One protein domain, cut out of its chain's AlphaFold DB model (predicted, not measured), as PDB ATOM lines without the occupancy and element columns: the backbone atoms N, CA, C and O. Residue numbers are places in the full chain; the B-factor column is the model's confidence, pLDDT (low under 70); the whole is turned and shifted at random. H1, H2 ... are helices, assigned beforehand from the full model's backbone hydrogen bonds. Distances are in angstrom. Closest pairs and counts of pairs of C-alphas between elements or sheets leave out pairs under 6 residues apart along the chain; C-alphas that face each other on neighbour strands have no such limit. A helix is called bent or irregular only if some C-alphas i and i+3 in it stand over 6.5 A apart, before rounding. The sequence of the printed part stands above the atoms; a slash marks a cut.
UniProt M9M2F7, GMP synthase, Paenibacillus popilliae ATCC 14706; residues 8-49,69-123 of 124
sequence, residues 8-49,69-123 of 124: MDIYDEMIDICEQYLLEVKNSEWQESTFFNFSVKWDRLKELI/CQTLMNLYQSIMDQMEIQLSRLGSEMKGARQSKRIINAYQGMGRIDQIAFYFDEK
ATOM      1  N   MET A   8     202.125 -20.150 390.500       88.56
ATOM      2  CA  MET A   8     202.341 -18.727 390.220       88.56
ATOM      3  C   MET A   8     203.551 -18.508 389.311       88.56
ATOM      4  O   MET A   8     203.434 -17.752 388.355       88.56
ATOM      5  N   ASP A   9     204.654 -19.231 389.540       89.38
ATOM      6  CA  ASP A   9     205.837 -19.152 388.669       89.38
ATOM      7  C   ASP A   9     205.502 -19.577 387.228       89.38
ATOM      8  O   ASP A   9     206.032 -19.016 386.275       89.38
ATOM      9  N   ILE A  10     204.613 -20.566 387.062       90.88
ATOM     10  CA  ILE A  10     204.160 -21.014 385.738       90.88
ATOM     11  C   ILE A  10     203.322 -19.925 385.066       90.88
ATOM     12  O   ILE A  10     203.517 -19.658 383.887       90.88
ATOM     13  N   TYR A  11     202.408 -19.284 385.796       92.50
ATOM     14  CA  TYR A  11     201.612 -18.192 385.241       92.50
ATOM     15  C   TYR A  11     202.446 -16.976 384.860       92.50
ATOM     16  O   TYR A  11     202.190 -16.397 383.808       92.50
ATOM     17  N   ASP A  12     203.443 -16.618 385.667       94.12
ATOM     18  CA  ASP A  12     204.371 -15.536 385.335       94.12
ATOM     19  C   ASP A  12     205.139 -15.875 384.040       94.12
ATOM     20  O   ASP A  12     205.169 -15.072 383.114       94.12
ATOM     21  N   GLU A  13     205.619 -17.116 383.888       94.88
ATOM     22  CA  GLU A  13     206.269 -17.566 382.646       94.88
ATOM     23  C   GLU A  13     205.306 -17.581 381.441       94.88
ATOM     24  O   GLU A  13     205.705 -17.265 380.320       94.88
ATOM     25  N   MET A  14     204.027 -17.918 381.646       95.25
ATOM     26  CA  MET A  14     203.003 -17.846 380.597       95.25
ATOM     27  C   MET A  14     202.733 -16.401 380.156       95.25
ATOM     28  O   MET A  14     202.523 -16.158 378.967       95.25
ATOM     29  N   ILE A  15     202.737 -15.453 381.096       96.75
ATOM     30  CA  ILE A  15     202.605 -14.021 380.809       96.75
ATOM     31  C   ILE A  15     203.810 -13.560 379.986       96.75
ATOM     32  O   ILE A  15     203.615 -13.003 378.904       96.75
ATOM     33  N   ASP A  16     205.025 -13.892 380.425       96.62
ATOM     34  CA  ASP A  16     206.268 -13.504 379.752       96.62
ATOM     35  C   ASP A  16     206.298 -13.967 378.286       96.62
ATOM     36  O   ASP A  16     206.623 -13.186 377.388       96.62
ATOM     37  N   ILE A  17     205.922 -15.224 378.000       96.12
ATOM     38  CA  ILE A  17     205.926 -15.719 376.612       96.12
ATOM     39  C   ILE A  17     204.846 -15.060 375.744       96.12
ATOM     40  O   ILE A  17     205.063 -14.890 374.543       96.12
ATOM     41  N   CYS A  18     203.703 -14.683 376.322       95.44
ATOM     42  CA  CYS A  18     202.650 -13.955 375.615       95.44
ATOM     43  C   CYS A  18     203.102 -12.533 375.270       95.44
ATOM     44  O   CYS A  18     202.923 -12.089 374.136       95.44
ATOM     45  N   GLU A  19     203.712 -11.828 376.223       94.69
ATOM     46  CA  GLU A  19     204.254 -10.486 376.008       94.69
ATOM     47  C   GLU A  19     205.385 -10.497 374.978       94.69
ATOM     48  O   GLU A  19     205.383  -9.682 374.053       94.69
ATOM     49  N   GLN A  20     206.305 -11.464 375.080       93.12
ATOM     50  CA  GLN A  20     207.378 -11.644 374.108       93.12
ATOM     51  C   GLN A  20     206.816 -11.873 372.699       93.12
ATOM     52  O   GLN A  20     207.226 -11.195 371.757       93.12
ATOM     53  N   TYR A  21     205.853 -12.786 372.551       92.81
ATOM     54  CA  TYR A  21     205.240 -13.073 371.257       92.81
ATOM     55  C   TYR A  21     204.547 -11.840 370.663       92.81
ATOM     56  O   TYR A  21     204.740 -11.522 369.490       92.81
ATOM     57  N   LEU A  22     203.789 -11.090 371.471       91.25
ATOM     58  CA  LEU A  22     203.159  -9.845 371.024       91.25
ATOM     59  C   LEU A  22     204.190  -8.807 370.564       91.25
ATOM     60  O   LEU A  22     203.951  -8.096 369.588       91.25
ATOM     61  N   LEU A  23     205.337  -8.720 371.236       90.44
ATOM     62  CA  LEU A  23     206.406  -7.788 370.884       90.44
ATOM     63  C   LEU A  23     207.112  -8.188 369.580       90.44
ATOM     64  O   LEU A  23     207.423  -7.322 368.761       90.44
ATOM     65  N   GLU A  24     207.313  -9.487 369.359       87.44
ATOM     66  CA  GLU A  24     207.869 -10.031 368.117       87.44
ATOM     67  C   GLU A  24     206.919  -9.797 366.930       87.44
ATOM     68  O   GLU A  24     207.340  -9.289 365.890       87.44
ATOM     69  N   VAL A  25     205.620 -10.063 367.098       85.25
ATOM     70  CA  VAL A  25     204.619  -9.909 366.027       85.25
ATOM     71  C   VAL A  25     204.292  -8.444 365.727       85.25
ATOM     72  O   VAL A  25     204.007  -8.099 364.583       85.25
ATOM     73  N   LYS A  26     204.367  -7.545 366.715       77.88
ATOM     74  CA  LYS A  26     204.112  -6.110 366.500       77.88
ATOM     75  C   LYS A  26     205.144  -5.454 365.576       77.88
ATOM     76  O   LYS A  26     204.820  -4.481 364.899       77.88
ATOM     77  N   ASN A  27     206.373  -5.968 365.562       68.44
ATOM     78  CA  ASN A  27     207.511  -5.353 364.879       68.44
ATOM     79  C   ASN A  27     207.917  -6.072 363.582       68.44
ATOM     80  O   ASN A  27     208.912  -5.692 362.969       68.44
ATOM     81  N   SER A  28     207.215  -7.130 363.170       68.88
ATOM     82  CA  SER A  28     207.615  -7.974 362.036       68.88
ATOM     83  C   SER A  28     206.420  -8.446 361.208       68.88
ATOM     84  O   SER A  28     205.284  -8.474 361.678       68.88
ATOM     85  N   GLU A  29     206.676  -8.815 359.950       73.88
ATOM     86  CA  GLU A  29     205.717  -9.587 359.155       73.88
ATOM     87  C   GLU A  29     205.439 -10.939 359.827       73.88
ATOM     88  O   GLU A  29     206.246 -11.430 360.621       73.88
ATOM     89  N   TRP A  30     204.284 -11.539 359.529       77.50
ATOM     90  CA  TRP A  30     203.903 -12.825 360.107       77.50
ATOM     91  C   TRP A  30     204.976 -13.892 359.848       77.50
ATOM     92  O   TRP A  30     205.328 -14.170 358.702       77.50
ATOM     93  N   GLN A  31     205.449 -14.531 360.920       82.50
ATOM     94  CA  GLN A  31     206.406 -15.632 360.855       82.50
ATOM     95  C   GLN A  31     205.817 -16.883 361.502       82.50
ATOM     96  O   GLN A  31     205.625 -16.951 362.717       82.50
ATOM     97  N   GLU A  32     205.577 -17.907 360.682       84.19
ATOM     98  CA  GLU A  32     205.019 -19.189 361.125       84.19
ATOM     99  C   GLU A  32     205.892 -19.860 362.197       84.19
ATOM    100  O   GLU A  32     205.374 -20.384 363.182       84.19
ATOM    101  N   SER A  33     207.219 -19.764 362.071       88.38
ATOM    102  CA  SER A  33     208.170 -20.285 363.060       88.38
ATOM    103  C   SER A  33     208.011 -19.640 364.435       88.38
ATOM    104  O   SER A  33     208.136 -20.317 365.454       88.38
ATOM    105  N   THR A  34     207.723 -18.340 364.476       89.56
ATOM    106  CA  THR A  34     207.550 -17.583 365.719       89.56
ATOM    107  C   THR A  34     206.288 -18.026 366.443       89.56
ATOM    108  O   THR A  34     206.331 -18.337 367.634       89.56
ATOM    109  N   PHE A  35     205.185 -18.170 365.705       89.38
ATOM    110  CA  PHE A  35     203.944 -18.704 366.260       89.38
ATOM    111  C   PHE A  35     204.083 -20.162 366.714       89.38
ATOM    112  O   PHE A  35     203.649 -20.509 367.813       89.38
ATOM    113  N   PHE A  36     204.743 -21.009 365.922       91.25
ATOM    114  CA  PHE A  36     204.991 -22.401 366.291       91.25
ATOM    115  C   PHE A  36     205.798 -22.508 367.594       91.25
ATOM    116  O   PHE A  36     205.409 -23.229 368.514       91.25
ATOM    117  N   ASN A  37     206.882 -21.735 367.714       92.69
ATOM    118  CA  ASN A  37     207.705 -21.696 368.922       92.69
ATOM    119  C   ASN A  37     206.914 -21.225 370.151       92.69
ATOM    120  O   ASN A  37     207.083 -21.782 371.238       92.69
ATOM    121  N   PHE A  38     206.049 -20.219 369.985       93.62
ATOM    122  CA  PHE A  38     205.135 -19.770 371.032       93.62
ATOM    123  C   PHE A  38     204.173 -20.890 371.452       93.62
ATOM    124  O   PHE A  38     204.101 -21.205 372.640       93.62
ATOM    125  N   SER A  39     203.506 -21.549 370.497       93.19
ATOM    126  CA  SER A  39     202.540 -22.621 370.780       93.19
ATOM    127  C   SER A  39     203.180 -23.779 371.543       93.19
ATOM    128  O   SER A  39     202.634 -24.223 372.547       93.19
ATOM    129  N   VAL A  40     204.373 -24.221 371.131       95.19
ATOM    130  CA  VAL A  40     205.097 -25.309 371.810       95.19
ATOM    131  C   VAL A  40     205.430 -24.941 373.258       95.19
ATOM    132  O   VAL A  40     205.261 -25.761 374.162       95.19
ATOM    133  N   LYS A  41     205.889 -23.705 373.508       94.69
ATOM    134  CA  LYS A  41     206.160 -23.228 374.874       94.69
ATOM    135  C   LYS A  41     204.876 -23.148 375.699       94.69
ATOM    136  O   LYS A  41     204.867 -23.603 376.840       94.69
ATOM    137  N   TRP A  42     203.803 -22.617 375.122       94.38
ATOM    138  CA  TRP A  42     202.499 -22.501 375.770       94.38
ATOM    139  C   TRP A  42     201.923 -23.867 376.159       94.38
ATOM    140  O   TRP A  42     201.498 -24.061 377.298       94.38
ATOM    141  N   ASP A  43     201.954 -24.834 375.241       93.12
ATOM    142  CA  ASP A  43     201.479 -26.197 375.485       93.12
ATOM    143  C   ASP A  43     202.266 -26.869 376.608       93.12
ATOM    144  O   ASP A  43     201.668 -27.403 377.545       93.12
ATOM    145  N   ARG A  44     203.594 -26.721 376.599       93.00
ATOM    146  CA  ARG A  44     204.451 -27.215 377.678       93.00
ATOM    147  C   ARG A  44     204.103 -26.597 379.034       93.00
ATOM    148  O   ARG A  44     204.110 -27.304 380.034       93.00
ATOM    149  N   LEU A  45     203.824 -25.295 379.103       91.94
ATOM    150  CA  LEU A  45     203.475 -24.639 380.369       91.94
ATOM    151  C   LEU A  45     202.111 -25.094 380.894       91.94
ATOM    152  O   LEU A  45     201.980 -25.328 382.094       91.94
ATOM    153  N   LYS A  46     201.124 -25.304 380.012       90.00
ATOM    154  CA  LYS A  46     199.812 -25.850 380.400       90.00
ATOM    155  C   LYS A  46     199.929 -27.223 381.056       90.00
ATOM    156  O   LYS A  46     199.254 -27.467 382.050       90.00
ATOM    157  N   GLU A  47     200.787 -28.097 380.528       89.75
ATOM    158  CA  GLU A  47     201.027 -29.431 381.097       89.75
ATOM    159  C   GLU A  47     201.641 -29.382 382.503       89.75
ATOM    160  O   GLU A  47     201.456 -30.305 383.294       89.75
ATOM    161  N   LEU A  48     202.364 -28.306 382.827       87.69
ATOM    162  CA  LEU A  48     202.997 -28.127 384.133       87.69
ATOM    163  C   LEU A  48     202.040 -27.596 385.199       87.69
ATOM    164  O   LEU A  48     202.369 -27.693 386.381       87.69
ATOM    165  N   ILE A  49     200.886 -27.032 384.820       83.38
ATOM    166  CA  ILE A  49     199.895 -26.550 385.785       83.38
ATOM    167  C   ILE A  49     199.314 -27.778 386.499       83.38
ATOM    168  O   ILE A  49     198.598 -28.565 385.877       83.38
ATOM    169  N   CYS A  69     195.503 -14.790 385.963       91.00
ATOM    170  CA  CYS A  69     194.505 -15.310 385.032       91.00
ATOM    171  C   CYS A  69     193.858 -14.180 384.220       91.00
ATOM    172  O   CYS A  69     193.726 -14.306 383.004       91.00
ATOM    173  N   GLN A  70     193.513 -13.059 384.860       94.81
ATOM    174  CA  GLN A  70     192.955 -11.899 384.169       94.81
ATOM    175  C   GLN A  70     193.958 -11.285 383.183       94.81
ATOM    176  O   GLN A  70     193.593 -10.967 382.052       94.81
ATOM    177  N   THR A  71     195.227 -11.157 383.578       95.81
ATOM    178  CA  THR A  71     196.300 -10.698 382.684       95.81
ATOM    179  C   THR A  71     196.454 -11.628 381.482       95.81
ATOM    180  O   THR A  71     196.461 -11.161 380.345       95.81
ATOM    181  N   LEU A  72     196.496 -12.943 381.708       94.81
ATOM    182  CA  LEU A  72     196.584 -13.945 380.644       94.81
ATOM    183  C   LEU A  72     195.391 -13.883 379.685       94.81
ATOM    184  O   LEU A  72     195.587 -13.979 378.477       94.81
ATOM    185  N   MET A  73     194.173 -13.671 380.191       94.12
ATOM    186  CA  MET A  73     192.991 -13.475 379.343       94.12
ATOM    187  C   MET A  73     193.130 -12.242 378.444       94.12
ATOM    188  O   MET A  73     192.863 -12.324 377.246       94.12
ATOM    189  N   ASN A  74     193.587 -11.116 378.996       96.00
ATOM    190  CA  ASN A  74     193.776  -9.881 378.231       96.00
ATOM    191  C   ASN A  74     194.865 -10.034 377.154       96.00
ATOM    192  O   ASN A  74     194.708  -9.567 376.021       96.00
ATOM    193  N   LEU A  75     195.966 -10.714 377.488       94.50
ATOM    194  CA  LEU A  75     197.043 -11.010 376.543       94.50
ATOM    195  C   LEU A  75     196.567 -11.953 375.434       94.50
ATOM    196  O   LEU A  75     196.840 -11.703 374.263       94.50
ATOM    197  N   TYR A  76     195.803 -12.988 375.781       91.56
ATOM    198  CA  TYR A  76     195.235 -13.915 374.806       91.56
ATOM    199  C   TYR A  76     194.287 -13.210 373.830       91.56
ATOM    200  O   TYR A  76     194.386 -13.424 372.624       91.56
ATOM    201  N   GLN A  77     193.430 -12.309 374.323       92.44
ATOM    202  CA  GLN A  77     192.582 -11.488 373.455       92.44
ATOM    203  C   GLN A  77     193.420 -10.637 372.494       92.44
ATOM    204  O   GLN A  77     193.168 -10.635 371.296       92.44
ATOM    205  N   SER A  78     194.476  -9.995 372.998       93.38
ATOM    206  CA  SER A  78     195.380  -9.189 372.167       93.38
ATOM    207  C   SER A  78     196.061 -10.023 371.075       93.38
ATOM    208  O   SER A  78     196.235  -9.559 369.948       93.38
ATOM    209  N   ILE A  79     196.438 -11.265 371.392       91.00
ATOM    210  CA  ILE A  79     197.014 -12.212 370.431       91.00
ATOM    211  C   ILE A  79     195.988 -12.588 369.355       91.00
ATOM    212  O   ILE A  79     196.332 -12.583 368.172       91.00
ATOM    213  N   MET A  80     194.740 -12.877 369.740       90.38
ATOM    214  CA  MET A  80     193.667 -13.183 368.787       90.38
ATOM    215  C   MET A  80     193.401 -12.010 367.841       90.38
ATOM    216  O   MET A  80     193.381 -12.208 366.627       90.38
ATOM    217  N   ASP A  81     193.302 -10.791 368.369       90.75
ATOM    218  CA  ASP A  81     193.080  -9.587 367.562       90.75
ATOM    219  C   ASP A  81     194.199  -9.407 366.515       90.75
ATOM    220  O   ASP A  81     193.942  -9.105 365.348       90.75
ATOM    221  N   GLN A  82     195.460  -9.648 366.897       87.19
ATOM    222  CA  GLN A  82     196.583  -9.613 365.952       87.19
ATOM    223  C   GLN A  82     196.462 -10.692 364.870       87.19
ATOM    224  O   GLN A  82     196.705 -10.410 363.696       87.19
ATOM    225  N   MET A  83     196.067 -11.915 365.229       85.62
ATOM    226  CA  MET A  83     195.864 -12.988 364.250       85.62
ATOM    227  C   MET A  83     194.757 -12.652 363.249       85.62
ATOM    228  O   MET A  83     194.931 -12.879 362.051       85.62
ATOM    229  N   GLU A  84     193.647 -12.066 363.698       87.44
ATOM    230  CA  GLU A  84     192.551 -11.644 362.818       87.44
ATOM    231  C   GLU A  84     192.993 -10.576 361.809       87.44
ATOM    232  O   GLU A  84     192.633 -10.633 360.625       87.44
ATOM    233  N   ILE A  85     193.829  -9.628 362.247       86.50
ATOM    234  CA  ILE A  85     194.423  -8.618 361.364       86.50
ATOM    235  C   ILE A  85     195.299  -9.290 360.300       86.50
ATOM    236  O   ILE A  85     195.182  -8.964 359.115       86.50
ATOM    237  N   GLN A  86     196.150 -10.242 360.690       82.75
ATOM    238  CA  GLN A  86     197.032 -10.949 359.754       82.75
ATOM    239  C   GLN A  86     196.238 -11.797 358.750       82.75
ATOM    240  O   GLN A  86     196.503 -11.744 357.548       82.75
ATOM    241  N   LEU A  87     195.200 -12.506 359.201       83.50
ATOM    242  CA  LEU A  87     194.296 -13.261 358.325       83.50
ATOM    243  C   LEU A  87     193.588 -12.354 357.312       83.50
ATOM    244  O   LEU A  87     193.472 -12.697 356.132       83.50
ATOM    245  N   SER A  88     193.150 -11.175 357.752       84.56
ATOM    246  CA  SER A  88     192.505 -10.188 356.881       84.56
ATOM    247  C   SER A  88     193.455  -9.661 355.800       84.56
ATOM    248  O   SER A  88     193.043  -9.514 354.645       84.56
ATOM    249  N   ARG A  89     194.730  -9.427 356.146       82.75
ATOM    250  CA  ARG A  89     195.789  -9.021 355.200       82.75
ATOM    251  C   ARG A  89     196.101 -10.114 354.179       82.75
ATOM    252  O   ARG A  89     196.033  -9.865 352.981       82.75
ATOM    253  N   LEU A  90     196.312 -11.352 354.622       80.62
ATOM    254  CA  LEU A  90     196.500 -12.497 353.719       80.62
ATOM    255  C   LEU A  90     195.309 -12.660 352.758       80.62
ATOM    256  O   LEU A  90     195.467 -12.920 351.561       80.62
ATOM    257  N   GLY A  91     194.090 -12.459 353.265       77.50
ATOM    258  CA  GLY A  91     192.872 -12.489 352.464       77.50
ATOM    259  C   GLY A  91     192.825 -11.411 351.374       77.50
ATOM    260  O   GLY A  91     192.369 -11.692 350.259       77.50
ATOM    261  N   SER A  92     193.281 -10.188 351.661       80.06
ATOM    262  CA  SER A  92     193.333  -9.105 350.671       80.06
ATOM    263  C   SER A  92     194.439  -9.331 349.635       80.06
ATOM    264  O   SER A  92     194.179  -9.179 348.438       80.06
ATOM    265  N   GLU A  93     195.612  -9.803 350.053       79.81
ATOM    266  CA  GLU A  93     196.733 -10.142 349.168       79.81
ATOM    267  C   GLU A  93     196.370 -11.249 348.175       79.81
ATOM    268  O   GLU A  93     196.575 -11.099 346.968       79.81
ATOM    269  N   MET A  94     195.727 -12.331 348.632       76.69
ATOM    270  CA  MET A  94     195.256 -13.392 347.736       76.69
ATOM    271  C   MET A  94     194.243 -12.885 346.705       76.69
ATOM    272  O   MET A  94     194.253 -13.325 345.549       76.69
ATOM    273  N   LYS A  95     193.336 -11.983 347.105       76.06
ATOM    274  CA  LYS A  95     192.377 -11.364 346.177       76.06
ATOM    275  C   LYS A  95     193.110 -10.523 345.133       76.06
ATOM    276  O   LYS A  95     192.818 -10.680 343.947       76.06
ATOM    277  N   GLY A  96     194.090  -9.725 345.557       76.81
ATOM    278  CA  GLY A  96     194.969  -8.961 344.671       76.81
ATOM    279  C   GLY A  96     195.704  -9.861 343.676       76.81
ATOM    280  O   GLY A  96     195.598  -9.657 342.470       76.81
ATOM    281  N   ALA A  97     196.341 -10.934 344.146       75.25
ATOM    282  CA  ALA A  97     197.060 -11.883 343.295       75.25
ATOM    283  C   ALA A  97     196.146 -12.561 342.258       75.25
ATOM    284  O   ALA A  97     196.496 -12.676 341.080       75.25
ATOM    285  N   ARG A  98     194.933 -12.975 342.659       78.38
ATOM    286  CA  ARG A  98     193.933 -13.538 341.733       78.38
ATOM    287  C   ARG A  98     193.474 -12.515 340.696       78.38
ATOM    288  O   ARG A  98     193.286 -12.882 339.535       78.38
ATOM    289  N   GLN A  99     193.290 -11.259 341.094       80.56
ATOM    290  CA  GLN A  99     192.919 -10.179 340.186       80.56
ATOM    291  C   GLN A  99     194.040  -9.897 339.181       80.56
ATOM    292  O   GLN A  99     193.774  -9.892 337.980       80.56
ATOM    293  N   SER A 100     195.286  -9.771 339.643       78.56
ATOM    294  CA  SER A 100     196.463  -9.611 338.783       78.56
ATOM    295  C   SER A 100     196.588 -10.760 337.783       78.56
ATOM    296  O   SER A 100     196.762 -10.516 336.593       78.56
ATOM    297  N   LYS A 101     196.382 -12.012 338.218       82.62
ATOM    298  CA  LYS A 101     196.384 -13.182 337.324       82.62
ATOM    299  C   LYS A 101     195.287 -13.117 336.259       82.62
ATOM    300  O   LYS A 101     195.546 -13.428 335.101       82.62
ATOM    301  N   ARG A 102     194.063 -12.705 336.616       81.19
ATOM    302  CA  ARG A 102     192.971 -12.526 335.637       81.19
ATOM    303  C   ARG A 102     193.305 -11.456 334.604       81.19
ATOM    304  O   ARG A 102     193.031 -11.661 333.428       81.19
ATOM    305  N   ILE A 103     193.894 -10.345 335.042       80.69
ATOM    306  CA  ILE A 103     194.291  -9.244 334.163       80.69
ATOM    307  C   ILE A 103     195.374  -9.721 333.195       80.69
ATOM    308  O   ILE A 103     195.182  -9.623 331.988       80.69
ATOM    309  N   ILE A 104     196.451 -10.327 333.702       82.06
ATOM    310  CA  ILE A 104     197.533 -10.889 332.879       82.06
ATOM    311  C   ILE A 104     196.972 -11.863 331.834       82.06
ATOM    312  O   ILE A 104     197.264 -11.724 330.649       82.06
ATOM    313  N   ASN A 105     196.105 -12.790 332.251       82.06
ATOM    314  CA  ASN A 105     195.489 -13.756 331.342       82.06
ATOM    315  C   ASN A 105     194.611 -13.087 330.270       82.06
ATOM    316  O   ASN A 105     194.584 -13.548 329.133       82.06
ATOM    317  N   ALA A 106     193.897 -12.008 330.606       80.25
ATOM    318  CA  ALA A 106     193.095 -11.259 329.641       80.25
ATOM    319  C   ALA A 106     193.977 -10.556 328.596       80.25
ATOM    320  O   ALA A 106     193.716 -10.673 327.402       80.25
ATOM    321  N   TYR A 107     195.053  -9.889 329.026       78.31
ATOM    322  CA  TYR A 107     196.008  -9.253 328.112       78.31
ATOM    323  C   TYR A 107     196.717 -10.278 327.216       78.31
ATOM    324  O   TYR A 107     196.842 -10.053 326.013       78.31
ATOM    325  N   GLN A 108     197.107 -11.431 327.764       79.06
ATOM    326  CA  GLN A 108     197.668 -12.544 326.991       79.06
ATOM    327  C   GLN A 108     196.668 -13.099 325.968       79.06
ATOM    328  O   GLN A 108     197.015 -13.250 324.800       79.06
ATOM    329  N   GLY A 109     195.415 -13.339 326.367       80.19
ATOM    330  CA  GLY A 109     194.362 -13.832 325.471       80.19
ATOM    331  C   GLY A 109     193.990 -12.856 324.348       80.19
ATOM    332  O   GLY A 109     193.518 -13.282 323.300       80.19
ATOM    333  N   MET A 110     194.241 -11.558 324.537       81.44
ATOM    334  CA  MET A 110     194.062 -10.521 323.515       81.44
ATOM    335  C   MET A 110     195.317 -10.278 322.657       81.44
ATOM    336  O   MET A 110     195.289  -9.400 321.796       81.44
ATOM    337  N   GLY A 111     196.421 -10.999 322.897       78.31
ATOM    338  CA  GLY A 111     197.701 -10.783 322.211       78.31
ATOM    339  C   GLY A 111     198.408  -9.475 322.592       78.31
ATOM    340  O   GLY A 111     199.273  -9.012 321.860       78.31
ATOM    341  N   ARG A 112     198.044  -8.857 323.723       80.81
ATOM    342  CA  ARG A 112     198.532  -7.542 324.184       80.81
ATOM    343  C   ARG A 112     199.530  -7.669 325.334       80.81
ATOM    344  O   ARG A 112     199.414  -6.988 326.350       80.81
ATOM    345  N   ILE A 113     200.491  -8.577 325.199       71.00
ATOM    346  CA  ILE A 113     201.445  -8.910 326.269       71.00
ATOM    347  C   ILE A 113     202.299  -7.691 326.654       71.00
ATOM    348  O   ILE A 113     202.531  -7.455 327.838       71.00
ATOM    349  N   ASP A 114     202.650  -6.853 325.679       75.62
ATOM    350  CA  ASP A 114     203.504  -5.672 325.870       75.62
ATOM    351  C   ASP A 114     202.836  -4.566 326.712       75.62
ATOM    352  O   ASP A 114     203.508  -3.696 327.261       75.62
ATOM    353  N   GLN A 115     201.505  -4.601 326.852       74.25
ATOM    354  CA  GLN A 115     200.729  -3.602 327.602       74.25
ATOM    355  C   GLN A 115     200.545  -3.965 329.082       74.25
ATOM    356  O   GLN A 115     200.058  -3.151 329.865       74.25
ATOM    357  N   ILE A 116     200.950  -5.174 329.489       72.25
ATOM    358  CA  ILE A 116     200.834  -5.635 330.878       72.25
ATOM    359  C   ILE A 116     201.702  -4.775 331.801       72.25
ATOM    360  O   ILE A 116     201.247  -4.394 332.877       72.25
ATOM    361  N   ALA A 117     202.926  -4.444 331.375       70.06
ATOM    362  CA  ALA A 117     203.857  -3.638 332.163       70.06
ATOM    363  C   ALA A 117     203.299  -2.232 332.447       70.06
ATOM    364  O   ALA A 117     203.272  -1.806 333.598       70.06
ATOM    365  N   PHE A 118     202.736  -1.575 331.427       71.56
ATOM    366  CA  PHE A 118     202.123  -0.248 331.552       71.56
ATOM    367  C   PHE A 118     200.967  -0.214 332.561       71.56
ATOM    368  O   PHE A 118     200.882   0.708 333.366       71.56
ATOM    369  N   TYR A 119     200.109  -1.241 332.577       72.88
ATOM    370  CA  TYR A 119     198.991  -1.312 333.524       72.88
ATOM    371  C   TYR A 119     199.444  -1.374 334.992       72.88
ATOM    372  O   TYR A 119     198.781  -0.820 335.870       72.88
ATOM    373  N   PHE A 120     200.539  -2.082 335.281       72.88
ATOM    374  CA  PHE A 120     201.049  -2.200 336.648       72.88
ATOM    375  C   PHE A 120     201.898  -0.994 337.072       72.88
ATOM    376  O   PHE A 120     201.936  -0.702 338.267       72.88
ATOM    377  N   ASP A 121     202.506  -0.274 336.125       72.25
ATOM    378  CA  ASP A 121     203.225   0.979 336.392       72.25
ATOM    379  C   ASP A 121     202.280   2.164 336.659       72.25
ATOM    380  O   ASP A 121     202.555   2.954 337.555       72.25
ATOM    381  N   GLU A 122     201.127   2.264 335.981       68.50
ATOM    382  CA  GLU A 122     200.122   3.319 336.244       68.50
ATOM    383  C   GLU A 122     199.406   3.184 337.600       68.50
ATOM    384  O   GLU A 122     198.709   4.102 338.035       68.50
ATOM    385  N   LYS A 123     199.524   2.027 338.264       61.88
ATOM    386  CA  LYS A 123     198.836   1.732 339.531       61.88
ATOM    387  C   LYS A 123     199.692   1.895 340.790       61.88
ATOM    388  O   LYS A 123     199.175   1.622 341.876       61.88
TER     389      LYS A 123
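This is residues 8 to 49 and 69 to 123 of the 124 residues of the protein "GMP synthase" of Paenibacillus popilliae ATCC 14706 (UniProt M9M2F7). One long helix, H3, makes the length of a rod; a helical hairpin, H1 and H2, packs through H1 on its first part, and short H4 folds back at its far end. The 97 printed residues, with four named helices in number order and no named strand, are all helix in class and extended: radius of gyration of the C-alphas 21.3 A, spans 68 by 21 by 17 A.

Start with H1, residues 8 to 26; it touches H2, residues 32 to 48, closest at C-alphas 10 and 45, 6.5 A, at a shallow tilt of 9 degrees, opposite ways. H1 touches H3, residues 69 to 109, with 69 to 79 alone, closest at C-alphas 15 and 72, 6.0 A, at a shallow tilt of 27 degrees, the same way. H2 and H3 are apart. H4, residues 113 to 121, forms a hairpin with H3, touching its residues 104 to 107 alone, closest at C-alphas 107 and 113, 5.8 A; the tilt of 36 degrees is only just steep. Every O i to N i+4 pair is within hydrogen-bond range in H1, H2 and H3, and 3 of 5 in H4.

Find C-alpha 8 at (202.341, -18.727, 390.220), where H1 begins its 26.9 A; H2 spans 24.8 A. H3 runs 59.6 A from C-alpha 69 at (194.505, -15.310, 385.032). H4, only just irregular with C-alphas 114 and 117 6.6 A apart, ends after 14.3 A at C-alpha 121, (203.225, 0.979, 336.392).

The C-alphas farthest apart, of Met 8 and Gly 111, are 68.6 A apart. Residues 50 to 68 are cut out, a gap of 12.5 A between C-alphas 49 and 69. Residues 91 to 99 of H3 stand free. Look for pLDDT under 70 at residues 27 to 28 and 122 to 123.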